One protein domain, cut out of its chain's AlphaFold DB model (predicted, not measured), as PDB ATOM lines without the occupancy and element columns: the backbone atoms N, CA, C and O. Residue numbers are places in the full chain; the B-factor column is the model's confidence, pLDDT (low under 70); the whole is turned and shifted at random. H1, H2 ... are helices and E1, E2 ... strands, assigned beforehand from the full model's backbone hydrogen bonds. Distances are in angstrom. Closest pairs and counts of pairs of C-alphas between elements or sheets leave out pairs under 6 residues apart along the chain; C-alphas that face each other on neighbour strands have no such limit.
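AT A GLANCE: This is residues 4 to 94 of the 94 residues of an uncharacterized protein of Acinetobacter sp. ANC 3903 (UniProt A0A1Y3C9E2). A strongly twisted wall of three long antiparallel strands, E3, E4 and E5, has one helix, H2, lying lengthwise over one of its faces, two layers in all. Two short strands, E1 and E2, meet only at a point away from this sheet, towards one end of the long axis, and the small helix H1 only grazes the sheet. The printed part has 91 residues, with named elements in the order E1, E2, E3, H1, E4, E5, H2; the class is mixed, helices and strands. The larger sheet has the order E3, E4, E5. The whole is only just compact, close to loose, with a radius of gyration of the C-alphas of 14.3 A, and elongated, spanning 45 by 26 by 22 A.

HOW THE PARTS SIT: E1, residues 11 to 16, and E2, residues 22 to 24, meet only at a point, where C-alphas 16 and 22 face each other at 4.4 A. E2 is apart from E3, residues 36 to 45. E3 is an edge strand and the antiparallel neighbour of E4, residues 58 to 66, at 160 degrees; N 40 and O 63 are within hydrogen-bond range at 2.9 A, as are N 59 and O 44 at 2.8 A. H1, residues 47 to 50, only grazes the sheet with its residues 47 to 49. E4 forms a hairpin with E5, residues 71 to 76, antiparallel at 153 degrees, with N 62 and O 74 at 2.9 A. H2, residues 79 to 93, is on the sheet at a height over the sheet of 9.6 A. It runs along the strands, at 1 degrees to E4 on the local plane, over E3 and E4 and, only just, over E5, on which 3 of its C-alphas fall. The closest C-alphas of E4 and H2 are those of Tyr 60 and Lys 79, 5.8 A apart. In H2 every O i to N i+4 pair is within hydrogen-bond range; H1 is too short for such a pair, and its one O i to N i+3 pair is not within range.

IN THESE COORDINATES: E1 begins at C-alpha 11, (9.187, 19.223, 2.029). E3, 25.5 A long, begins at C-alpha 36, (-17.462, 16.056, -5.436). E4 measures 25.2 A, E5 16.7 A and H2 21.1 A, ending at C-alpha 93, (-15.465, 13.431, -14.383).

THE WHOLE: The two C-alphas farthest apart are those of Asn 19 and Gln 94, 46.3 A. The printed part has no cut. The link from E2 to E3, 11 residues, is long. The mean pLDDT of the printed part is 72.8, and residues 4 to 31 and residue 94 are under 70.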
ATOM      1  N   VAL A   4      -7.491  10.193  -5.776       44.25
ATOM      2  CA  VAL A   4      -6.363  10.924  -6.361       44.25
ATOM      3  C   VAL A   4      -5.258  10.915  -5.304       44.25
ATOM      4  O   VAL A   4      -5.548  11.280  -4.161       44.25
ATOM      5  N   PRO A   5      -4.044  10.429  -5.624       38.88
ATOM      6  CA  PRO A   5      -2.985  10.311  -4.638       38.88
ATOM      7  C   PRO A   5      -2.694  11.683  -4.037       38.88
ATOM      8  O   PRO A   5      -2.564  12.677  -4.754       38.88
ATOM      9  N   SER A   6      -2.613  11.722  -2.710       40.00
ATOM     10  CA  SER A   6      -1.965  12.822  -2.021       40.00
ATOM     11  C   SER A   6      -0.544  12.909  -2.559       40.00
ATOM     12  O   SER A   6       0.186  11.922  -2.505       40.00
ATOM     13  N   VAL A   7      -0.159  14.059  -3.102       40.50
ATOM     14  CA  VAL A   7       1.260  14.329  -3.325       40.50
ATOM     15  C   VAL A   7       1.890  14.304  -1.941       40.50
ATOM     16  O   VAL A   7       1.539  15.145  -1.113       40.50
ATOM     17  N   ASP A   8       2.705  13.283  -1.669       35.91
ATOM     18  CA  ASP A   8       3.411  13.115  -0.401       35.91
ATOM     19  C   ASP A   8       4.045  14.442   0.007       35.91
ATOM     20  O   ASP A   8       4.522  15.179  -0.856       35.91
ATOM     21  N   MET A   9       3.990  14.742   1.311       38.38
ATOM     22  CA  MET A   9       4.613  15.889   1.976       38.38
ATOM     23  C   MET A   9       5.710  16.524   1.115       38.38
ATOM     24  O   MET A   9       6.839  16.034   1.095       38.38
ATOM     25  N   ILE A  10       5.381  17.597   0.385       42.22
ATOM     26  CA  ILE A  10       6.418  18.351  -0.313       42.22
ATOM     27  C   ILE A  10       7.132  19.122   0.781       42.22
ATOM     28  O   ILE A  10       6.734  20.225   1.161       42.22
ATOM     29  N   ASN A  11       8.175  18.498   1.314       40.31
ATOM     30  CA  ASN A  11       9.187  19.223   2.029       40.31
ATOM     31  C   ASN A  11       9.839  20.152   1.006       40.31
ATOM     32  O   ASN A  11      10.630  19.732   0.161       40.31
ATOM     33  N   LEU A  12       9.451  21.423   1.033       48.16
ATOM     34  CA  LEU A  12      10.200  22.466   0.359       48.16
ATOM     35  C   LEU A  12      11.444  22.728   1.211       48.16
ATOM     36  O   LEU A  12      11.603  23.838   1.699       48.16
ATOM     37  N   ASP A  13      12.310  21.725   1.400       43.59
ATOM     38  CA  ASP A  13      13.475  21.751   2.305       43.59
ATOM     39  C   ASP A  13      14.386  22.972   2.079       43.59
ATOM     40  O   ASP A  13      15.178  23.340   2.936       43.59
ATOM     41  N   ASN A  14      14.237  23.651   0.942       43.84
ATOM     42  CA  ASN A  14      14.996  24.837   0.576       43.84
ATOM     43  C   ASN A  14      14.260  26.174   0.804       43.84
ATOM     44  O   ASN A  14      14.817  27.219   0.473       43.84
ATOM     45  N   ILE A  15      13.025  26.182   1.322       51.56
ATOM     46  CA  ILE A  15      12.282  27.407   1.647       51.56
ATOM     47  C   ILE A  15      12.050  27.473   3.155       51.56
ATOM     48  O   ILE A  15      11.189  26.796   3.722       51.56
ATOM     49  N   VAL A  16      12.835  28.337   3.784       49.44
ATOM     50  CA  VAL A  16      12.760  28.646   5.207       49.44
ATOM     51  C   VAL A  16      12.100  30.005   5.422       49.44
ATOM     52  O   VAL A  16      12.201  30.898   4.576       49.44
ATOM     53  N   ASP A  17      11.404  30.166   6.544       55.59
ATOM     54  CA  ASP A  17      10.880  31.460   6.958       55.59
ATOM     55  C   ASP A  17      11.984  32.408   7.465       55.59
ATOM     56  O   ASP A  17      13.173  32.078   7.485       55.59
ATOM     57  N   HIS A  18      11.599  33.615   7.889       50.97
ATOM     58  CA  HIS A  18      12.543  34.598   8.434       50.97
ATOM     59  C   HIS A  18      13.256  34.129   9.721       50.97
ATOM     60  O   HIS A  18      14.267  34.720  10.097       50.97
ATOM     61  N   ASN A  19      12.758  33.076  10.380       64.56
ATOM     62  CA  ASN A  19      13.343  32.439  11.561       64.56
ATOM     63  C   ASN A  19      14.124  31.161  11.217       64.56
ATOM     64  O   ASN A  19      14.474  30.406  12.123       64.56
ATOM     65  N   GLN A  20      14.395  30.907   9.931       58.00
ATOM     66  CA  GLN A  20      15.030  29.682   9.436       58.00
ATOM     67  C   GLN A  20      14.211  28.407   9.712       58.00
ATOM     68  O   GLN A  20      14.754  27.302   9.703       58.00
ATOM     69  N   GLN A  21      12.902  28.529   9.952       58.41
ATOM     70  CA  GLN A  21      12.020  27.377  10.090       58.41
ATOM     71  C   GLN A  21      11.589  26.900   8.707       58.41
ATOM     72  O   GLN A  21      11.103  27.684   7.891       58.41
ATOM     73  N   HIS A  22      11.747  25.604   8.445       56.66
ATOM     74  CA  HIS A  22      11.251  24.991   7.219       56.66
ATOM     75  C   HIS A  22       9.736  25.173   7.113       56.66
ATOM     76  O   HIS A  22       8.985  24.889   8.054       56.66
ATOM     77  N   LEU A  23       9.283  25.648   5.954       52.16
ATOM     78  CA  LEU A  23       7.862  25.773   5.671       52.16
ATOM     79  C   LEU A  23       7.274  24.391   5.383       52.16
ATOM     80  O   LEU A  23       7.356  23.874   4.271       52.16
ATOM     81  N   ASN A  24       6.644  23.811   6.401       46.97
ATOM     82  CA  ASN A  24       5.881  22.579   6.262       46.97
ATOM     83  C   ASN A  24       4.511  22.894   5.651       46.97
ATOM     84  O   ASN A  24       3.683  23.556   6.279       46.97
ATOM     85  N   PHE A  25       4.246  22.402   4.441       50.88
ATOM     86  CA  PHE A  25       2.896  22.413   3.880       50.88
ATOM     87  C   PHE A  25       2.168  21.120   4.241       50.88
ATOM     88  O   PHE A  25       2.705  20.019   4.104       50.88
ATOM     89  N   HIS A  26       0.925  21.256   4.704       45.09
ATOM     90  CA  HIS A  26       0.062  20.108   4.936       45.09
ATOM     91  C   HIS A  26      -0.391  19.513   3.605       45.09
ATOM     92  O   HIS A  26      -0.836  20.212   2.696       45.09
ATOM     93  N   ILE A  27      -0.245  18.197   3.537       48.97
ATOM     94  CA  ILE A  27      -0.550  17.336   2.407       48.97
ATOM     95  C   ILE A  27      -2.001  17.564   1.961       48.97
ATOM     96  O   ILE A  27      -2.929  17.533   2.773       48.97
ATOM     97  N   ASN A  28      -2.185  17.767   0.657       54.06
ATOM     98  CA  ASN A  28      -3.492  17.824   0.017       54.06
ATOM     99  C   ASN A  28      -4.297  16.565   0.393       54.06
ATOM    100  O   ASN A  28      -3.844  15.438   0.183       54.06
ATOM    101  N   SER A  29      -5.484  16.746   0.981       56.22
ATOM    102  CA  SER A  29      -6.348  15.629   1.388       56.22
ATOM    103  C   SER A  29      -6.691  14.764   0.177       56.22
ATOM    104  O   SER A  29      -6.945  15.305  -0.898       56.22
ATOM    105  N   ILE A  30      -6.734  13.439   0.331       64.44
ATOM    106  CA  ILE A  30      -7.204  12.556  -0.741       64.44
ATOM    107  C   ILE A  30      -8.650  12.939  -1.079       64.44
ATOM    108  O   ILE A  30      -9.544  12.821  -0.240       64.44
ATOM    109  N   VAL A  31      -8.885  13.391  -2.311       68.75
ATOM    110  CA  VAL A  31     -10.226  13.742  -2.786       68.75
ATOM    111  C   VAL A  31     -10.819  12.538  -3.499       68.75
ATOM    112  O   VAL A  31     -10.295  12.069  -4.511       68.75
ATOM    113  N   ASN A  32     -11.941  12.042  -2.977       77.56
ATOM    114  CA  ASN A  32     -12.768  11.084  -3.692       77.56
ATOM    115  C   ASN A  32     -13.669  11.839  -4.679       77.56
ATOM    116  O   ASN A  32     -14.677  12.422  -4.278       77.56
ATOM    117  N   LEU A  33     -13.318  11.807  -5.966       80.88
ATOM    118  CA  LEU A  33     -14.039  12.544  -7.010       80.88
ATOM    119  C   LEU A  33     -15.514  12.133  -7.134       80.88
ATOM    120  O   LEU A  33     -16.336  12.956  -7.514       80.88
ATOM    121  N   THR A  34     -15.891  10.912  -6.728       83.12
ATOM    122  CA  THR A  34     -17.304  10.480  -6.740       83.12
ATOM    123  C   THR A  34     -18.162  11.202  -5.698       83.12
ATOM    124  O   THR A  34     -19.377  11.041  -5.684       83.12
ATOM    125  N   GLN A  35     -17.535  11.921  -4.767       83.12
ATOM    126  CA  GLN A  35     -18.192  12.683  -3.708       83.12
ATOM    127  C   GLN A  35     -18.091  14.193  -3.939       83.12
ATOM    128  O   GLN A  35     -18.477  14.956  -3.058       83.12
ATOM    129  N   VAL A  36     -17.580  14.636  -5.089       86.38
ATOM    130  CA  VAL A  36     -17.462  16.056  -5.436       86.38
ATOM    131  C   VAL A  36     -18.734  16.506  -6.156       86.38
ATOM    132  O   VAL A  36     -19.130  15.913  -7.153       86.38
ATOM    133  N   LEU A  37     -19.369  17.565  -5.652       89.44
ATOM    134  CA  LEU A  37     -20.495  18.247  -6.299       89.44
ATOM    135  C   LEU A  37     -20.017  19.281  -7.318       89.44
ATOM    136  O   LEU A  37     -20.568  19.394  -8.409       89.44
ATOM    137  N   SER A  38     -19.011  20.063  -6.941       90.25
ATOM    138  CA  SER A  38     -18.423  21.096  -7.785       90.25
ATOM    139  C   SER A  38     -17.000  21.405  -7.339       90.25
ATOM    140  O   SER A  38     -16.595  21.086  -6.217       90.25
ATOM    141  N   PHE A  39     -16.225  22.021  -8.225       89.38
ATOM    142  CA  PHE A  39     -14.904  22.529  -7.895       89.38
ATOM    143  C   PHE A  39     -14.632  23.850  -8.606       89.38
ATOM    144  O   PHE A  39     -15.146  24.107  -9.698       89.38
ATOM    145  N   HIS A  40     -13.793  24.681  -7.996       92.25
ATOM    146  CA  HIS A  40     -13.424  25.984  -8.536       92.25
ATOM    147  C   HIS A  40     -11.972  26.331  -8.247       92.25
ATOM    148  O   HIS A  40     -11.405  26.032  -7.196       92.25
ATOM    149  N   MET A  41     -11.366  26.981  -9.232       93.56
ATOM    150  CA  MET A  41     -10.013  27.502  -9.155       93.56
ATOM    151  C   MET A  41      -9.963  28.760  -8.297       93.56
ATOM    152  O   MET A  41     -10.820  29.633  -8.425       93.56
ATOM    153  N   PHE A  42      -8.902  28.910  -7.512       91.75
ATOM    154  CA  PHE A  42      -8.622  30.157  -6.808       91.75
ATOM    155  C   PHE A  42      -7.116  30.421  -6.708       91.75
ATOM    156  O   PHE A  42      -6.287  29.586  -7.085       91.75
ATOM    157  N   GLN A  43      -6.770  31.619  -6.249       90.94
ATOM    158  CA  GLN A  43      -5.406  32.045  -5.957       90.94
ATOM    159  C   GLN A  43      -5.400  32.760  -4.614       90.94
ATOM    160  O   GLN A  43      -6.396  33.374  -4.229       90.94
ATOM    161  N   VAL A  44      -4.288  32.676  -3.902       87.00
ATOM    162  CA  VAL A  44      -4.163  33.226  -2.557       87.00
ATOM    163  C   VAL A  44      -2.726  33.673  -2.305       87.00
ATOM    164  O   VAL A  44      -1.785  33.067  -2.813       87.00
ATOM    165  N   ALA A  45      -2.544  34.750  -1.544       86.06
ATOM    166  CA  ALA A  45      -1.211  35.235  -1.196       86.06
ATOM    167  C   ALA A  45      -0.450  34.186  -0.369       86.06
ATOM    168  O   ALA A  45      -0.993  33.639   0.596       86.06
ATOM    169  N   SER A  46       0.818  33.939  -0.704       81.38
ATOM    170  CA  SER A  46       1.666  32.970   0.006       81.38
ATOM    171  C   SER A  46       1.831  33.297   1.493       81.38
ATOM    172  O   SER A  46       1.968  32.383   2.307       81.38
ATOM    173  N   GLN A  47       1.688  34.572   1.865       80.38
ATOM    174  CA  GLN A  47       1.700  35.062   3.249       80.38
ATOM    175  C   GLN A  47       0.706  34.341   4.163       80.38
ATOM    176  O   GLN A  47       0.978  34.189   5.352       80.38
ATOM    177  N   GLN A  48      -0.426  33.862   3.630       80.19
ATOM    178  CA  GLN A  48      -1.402  33.108   4.425       80.19
ATOM    179  C   GLN A  48      -0.846  31.774   4.946       80.19
ATOM    180  O   GLN A  48      -1.335  31.263   5.950       80.19
ATOM    181  N   PHE A  49       0.187  31.234   4.296       75.25
ATOM    182  CA  PHE A  49       0.845  29.983   4.678       75.25
ATOM    183  C   PHE A  49       2.154  30.247   5.401       75.25
ATOM    184  O   PHE A  49       2.425  29.648   6.437       75.25
ATOM    185  N   THR A  50       2.966  31.149   4.850       71.88
ATOM    186  CA  THR A  50       4.325  31.380   5.339       71.88
ATOM    187  C   THR A  50       4.360  32.284   6.560       71.88
ATOM    188  O   THR A  50       5.306  32.219   7.333       71.88
ATOM    189  N   LYS A  51       3.331  33.121   6.752       73.81
ATOM    190  CA  LYS A  51       3.293  34.186   7.768       73.81
ATOM    191  C   LYS A  51       4.474  35.166   7.658       73.81
ATOM    192  O   LYS A  51       4.772  35.877   8.614       73.81
ATOM    193  N   ILE A  52       5.134  35.226   6.498       76.25
ATOM    194  CA  ILE A  52       6.245  36.139   6.220       76.25
ATOM    195  C   ILE A  52       5.678  37.379   5.514       76.25
ATOM    196  O   ILE A  52       5.208  37.259   4.384       76.25
ATOM    197  N   PRO A  53       5.749  38.583   6.110       77.56
ATOM    198  CA  PRO A  53       5.193  39.791   5.492       77.56
ATOM    199  C   PRO A  53       5.842  40.182   4.157       77.56
ATOM    200  O   PRO A  53       5.206  40.827   3.330       77.56
ATOM    201  N   SER A  54       7.104  39.806   3.933       80.56
ATOM    202  CA  SER A  54       7.835  40.077   2.687       80.56
ATOM    203  C   SER A  54       7.643  39.007   1.608       80.56
ATOM    204  O   SER A  54       8.189  39.146   0.514       80.56
ATOM    205  N   ASP A  55       6.902  37.932   1.888       79.31
ATOM    206  CA  ASP A  55       6.591  36.911   0.892       79.31
ATOM    207  C   ASP A  55       5.486  37.426  -0.033       79.31
ATOM    208  O   ASP A  55       4.301  37.367   0.275       79.31
ATOM    209  N   MET A  56       5.883  37.977  -1.175       81.19
ATOM    210  CA  MET A  56       4.962  38.500  -2.189       81.19
ATOM    211  C   MET A  56       4.484  37.413  -3.168       81.19
ATOM    212  O   MET A  56       3.933  37.728  -4.223       81.19
ATOM    213  N   GLY A  57       4.731  36.136  -2.861       84.25
ATOM    214  CA  GLY A  57       4.345  35.016  -3.708       84.25
ATOM    215  C   GLY A  57       2.835  34.780  -3.764       84.25
ATOM    216  O   GLY A  57       2.052  35.276  -2.949       84.25
ATOM    217  N   VAL A  58       2.430  33.952  -4.727       83.31
ATOM    218  CA  VAL A  58       1.049  33.489  -4.898       83.31
ATOM    219  C   VAL A  58       1.024  31.965  -4.843       83.31
ATOM    220  O   VAL A  58       1.851  31.301  -5.472       83.31
ATOM    221  N   ARG A  59       0.047  31.408  -4.126       83.56
ATOM    222  CA  ARG A  59      -0.326  29.995  -4.199       83.56
ATOM    223  C   ARG A  59      -1.578  29.838  -5.039       83.56
ATOM    224  O   ARG A  59      -2.510  30.642  -4.975       83.56
ATOM    225  N   TYR A  60      -1.588  28.778  -5.826       85.19
ATOM    226  CA  TYR A  60      -2.695  28.427  -6.703       85.19
ATOM    227  C   TYR A  60      -3.482  27.309  -6.047       85.19
ATOM    228  O   TYR A  60      -2.886  26.458  -5.395       85.19
ATOM    229  N   GLY A  61      -4.801  27.293  -6.206       85.62
ATOM    230  CA  GLY A  61      -5.613  26.266  -5.575       85.62
ATOM    231  C   GLY A  61      -6.819  25.807  -6.376       85.62
ATOM    232  O   GLY A  61      -7.235  26.443  -7.353       85.62
ATOM    233  N   ILE A  62      -7.348  24.668  -5.934       87.19
ATOM    234  CA  ILE A  62      -8.628  24.090  -6.345       87.19
ATOM    235  C   ILE A  62      -9.425  23.841  -5.067       87.19
ATOM    236  O   ILE A  62      -8.960  23.148  -4.163       87.19
ATOM    237  N   GLN A  63     -10.604  24.439  -4.970       89.25
ATOM    238  CA  GLN A  63     -11.554  24.161  -3.904       89.25
ATOM    239  C   GLN A  63     -12.557  23.131  -4.414       89.25
ATOM    240  O   GLN A  63     -13.121  23.311  -5.489       89.25
ATOM    241  N   PHE A  64     -12.808  22.091  -3.626       87.06
ATOM    242  CA  PHE A  64     -13.813  21.067  -3.882       87.06
ATOM    243  C   PHE A  64     -14.966  21.235  -2.901       87.06
ATOM    244  O   PHE A  64     -14.749  21.298  -1.690       87.06
ATOM    245  N   PHE A  65     -16.186  21.288  -3.423       89.31
ATOM    246  CA  PHE A  65     -17.404  21.192  -2.634       89.31
ATOM    247  C   PHE A  65     -17.906  19.751  -2.679       89.31
ATOM    248  O   PHE A  65     -18.156  19.206  -3.755       89.31
ATOM    249  N   MET A  66     -18.021  19.120  -1.517       86.56
ATOM    250  CA  MET A  66     -18.343  17.701  -1.398       86.56
ATOM    251  C   MET A  66     -19.847  17.484  -1.164       86.56
ATOM    252  O   MET A  66     -20.525  18.338  -0.597       86.56
ATOM    253  N   ILE A  67     -20.370  16.304  -1.513       87.25
ATOM    254  CA  ILE A  67     -21.785  15.922  -1.315       87.25
ATOM    255  C   ILE A  67     -22.242  16.006   0.147       87.25
ATOM    256  O   ILE A  67     -23.411  16.251   0.423       87.25
ATOM    257  N   ASN A  68     -21.320  15.831   1.094       88.75
ATOM    258  CA  ASN A  68     -21.574  15.943   2.531       88.75
ATOM    259  C   ASN A  68     -21.446  17.390   3.045       88.75
ATOM    260  O   ASN A  68     -21.328  17.594   4.250       88.75
ATOM    261  N   SER A  69     -21.430  18.382   2.147       89.12
ATOM    262  CA  SER A  69     -21.232  19.807   2.450       89.12
ATOM    263  C   SER A  69     -19.868  20.163   3.055       89.12
ATOM    264  O   SER A  69     -19.681  21.284   3.525       89.12
ATOM    265  N   SER A  70     -18.897  19.244   3.034       85.06
ATOM    266  CA  SER A  70     -17.513  19.584   3.374       85.06
ATOM    267  C   SER A  70     -16.824  20.312   2.221       85.06
ATOM    268  O   SER A  70     -17.192  20.170   1.052       85.06
ATOM    269  N   ILE A  71     -15.814  21.106   2.569       83.44
ATOM    270  CA  ILE A  71     -14.964  21.805   1.611       83.44
ATOM    271  C   ILE A  71     -13.549  21.270   1.765       83.44
ATOM    272  O   ILE A  71     -13.011  21.254   2.873       83.44
ATOM    273  N   VAL A  72     -12.946  20.859   0.654       81.56
ATOM    274  CA  VAL A  72     -11.538  20.454   0.601       81.56
ATOM    275  C   VAL A  72     -10.777  21.453  -0.253       81.56
ATOM    276  O   VAL A  72     -11.231  21.826  -1.333       81.56
ATOM    277  N   PHE A  73      -9.614  21.885   0.222       82.94
ATOM    278  CA  PHE A  73      -8.733  22.778  -0.519       82.94
ATOM    279  C   PHE A  73      -7.477  22.034  -0.936       82.94
ATOM    280  O   PHE A  73      -6.834  21.383  -0.112       82.94
ATOM    281  N   TRP A  74      -7.126  22.168  -2.208       83.62
ATOM    282  CA  TRP A  74      -5.813  21.815  -2.716       83.62
ATOM    283  C   TRP A  74      -5.030  23.056  -3.069       83.62
ATOM    284  O   TRP A  74      -5.562  23.957  -3.716       83.62
ATOM    285  N   TYR A  75      -3.762  23.059  -2.678       79.94
ATOM    286  CA  TYR A  75      -2.824  24.134  -2.963       79.94
ATOM    287  C   TYR A  75      -1.648  23.614  -3.785       79.94
ATOM    288  O   TYR A  75      -1.245  22.458  -3.660       79.94
ATOM    289  N   PHE A  76      -1.107  24.499  -4.614       80.12
ATOM    290  CA  PHE A  76      -0.036  24.236  -5.563       80.12
ATOM    291  C   PHE A  76       0.976  25.375  -5.540       80.12
ATOM    292  O   PHE A  76       0.628  26.553  -5.350       80.12
ATOM    293  N   SER A  77       2.240  25.023  -5.772       73.38
ATOM    294  CA  SER A  77       3.342  25.986  -5.736       73.38
ATOM    295  C   SER A  77       3.376  26.879  -6.971       73.38
ATOM    296  O   SER A  77       3.891  27.993  -6.898       73.38
ATOM    297  N   ASN A  78       2.822  26.419  -8.093       79.81
ATOM    298  CA  ASN A  78       2.762  27.170  -9.340       79.81
ATOM    299  C   ASN A  78       1.461  26.890 -10.117       79.81
ATOM    300  O   ASN A  78       0.742  25.927  -9.853       79.81
ATOM    301  N   LYS A  79       1.156  27.767 -11.080       85.88
ATOM    302  CA  LYS A  79      -0.084  27.715 -11.867       85.88
ATOM    303  C   LYS A  79      -0.164  26.490 -12.776       85.88
ATOM    304  O   LYS A  79      -1.243  25.927 -12.916       85.88
ATOM    305  N   VAL A  80       0.957  26.124 -13.398       85.38
ATOM    306  CA  VAL A  80       1.026  25.039 -14.390       85.38
ATOM    307  C   VAL A  80       0.653  23.718 -13.731       85.38
ATOM    308  O   VAL A  80      -0.260  23.047 -14.189       85.38
ATOM    309  N   GLU A  81       1.253  23.426 -12.580       82.12
ATOM    310  CA  GLU A  81       0.950  22.237 -11.785       82.12
ATOM    311  C   GLU A  81      -0.539  22.150 -11.415       82.12
ATOM    312  O   GLU A  81      -1.168  21.108 -11.595       82.12
ATOM    313  N   ARG A  82      -1.136  23.259 -10.952       86.88
ATOM    314  CA  ARG A  82      -2.575  23.318 -10.660       86.88
ATOM    315  C   ARG A  82      -3.407  22.998 -11.901       86.88
ATOM    316  O   ARG A  82      -4.357  22.225 -11.809       86.88
ATOM    317  N   ASP A  83      -3.086  23.622 -13.033       89.06
ATOM    318  CA  ASP A  83      -3.826  23.454 -14.289       89.06
ATOM    319  C   ASP A  83      -3.723  22.008 -14.816       89.06
ATOM    320  O   ASP A  83      -4.732  21.443 -15.235       89.06
ATOM    321  N   ASP A  84      -2.553  21.372 -14.720       85.31
ATOM    322  CA  ASP A  84      -2.350  19.971 -15.113       85.31
ATOM    323  C   ASP A  84      -3.189  19.008 -14.255       85.31
ATOM    324  O   ASP A  84      -3.844  18.089 -14.769       85.31
ATOM    325  N   GLN A  85      -3.244  19.246 -12.940       82.88
ATOM    326  CA  GLN A  85      -4.098  18.469 -12.037       82.88
ATOM    327  C   GLN A  85      -5.586  18.714 -12.305       82.88
ATOM    328  O   GLN A  85      -6.377  17.769 -12.314       82.88
ATOM    329  N   LEU A  86      -5.979  19.958 -12.589       85.56
ATOM    330  CA  LEU A  86      -7.353  20.295 -12.960       85.56
ATOM    331  C   LEU A  86      -7.788  19.573 -14.239       85.56
ATOM    332  O   LEU A  86      -8.877  19.004 -14.277       85.56
ATOM    333  N   ASN A  87      -6.934  19.546 -15.262       86.56
ATOM    334  CA  ASN A  87      -7.208  18.831 -16.508       86.56
ATOM    335  C   ASN A  87      -7.398  17.330 -16.263       86.56
ATOM    336  O   ASN A  87      -8.319  16.723 -16.809       86.56
ATOM    337  N   THR A  88      -6.583  16.748 -15.379       82.69
ATOM    338  CA  THR A  88      -6.716  15.346 -14.962       82.69
ATOM    339  C   THR A  88      -8.051  15.083 -14.259       82.69
ATOM    340  O   THR A  88      -8.659  14.036 -14.471       82.69
ATOM    341  N   ILE A  89      -8.527  16.016 -13.426       82.38
ATOM    342  CA  ILE A  89      -9.845  15.922 -12.779       82.38
ATOM    343  C   ILE A  89     -10.953  15.981 -13.832       82.38
ATOM    344  O   ILE A  89     -11.815  15.108 -13.844       82.38
ATOM    345  N   ILE A  90     -10.915  16.965 -14.736       81.88
ATOM    346  CA  ILE A  90     -11.938  17.156 -15.777       81.88
ATOM    347  C   ILE A  90     -12.079  15.901 -16.645       81.88
ATOM    348  O   ILE A  90     -13.193  15.428 -16.844       81.88
ATOM    349  N   GLN A  91     -10.966  15.317 -17.094       81.62
ATOM    350  CA  GLN A  91     -10.967  14.092 -17.904       81.62
ATOM    351  C   GLN A  91     -11.553  12.870 -17.184       81.62
ATOM    352  O   GLN A  91     -11.957  11.918 -17.839       81.62
ATOM    353  N   LYS A  92     -11.560  12.866 -15.848       72.62
ATOM    354  CA  LYS A  92     -12.052  11.749 -15.027       72.62
ATOM    355  C   LYS A  92     -13.499  11.917 -14.562       72.62
ATOM    356  O   LYS A  92     -14.051  10.978 -13.994       72.62
ATOM    357  N   VAL A  93     -14.067  13.113 -14.722       70.56
ATOM    358  CA  VAL A  93     -15.465  13.431 -14.383       70.56
ATOM    359  C   VAL A  93     -16.366  13.395 -15.630       70.56
ATOM    360  O   VAL A  93     -17.585  13.333 -15.490       70.56
ATOM    361  N   GLN A  94     -15.776  13.410 -16.833       58.62
ATOM    362  CA  GLN A  94     -16.444  13.088 -18.102       58.62
ATOM    363  C   GLN A  94     -16.627  11.577 -18.265       58.62
ATOM    364  O   GLN A  94     -17.680  11.190 -18.818       58.62
TER     365      GLN A  94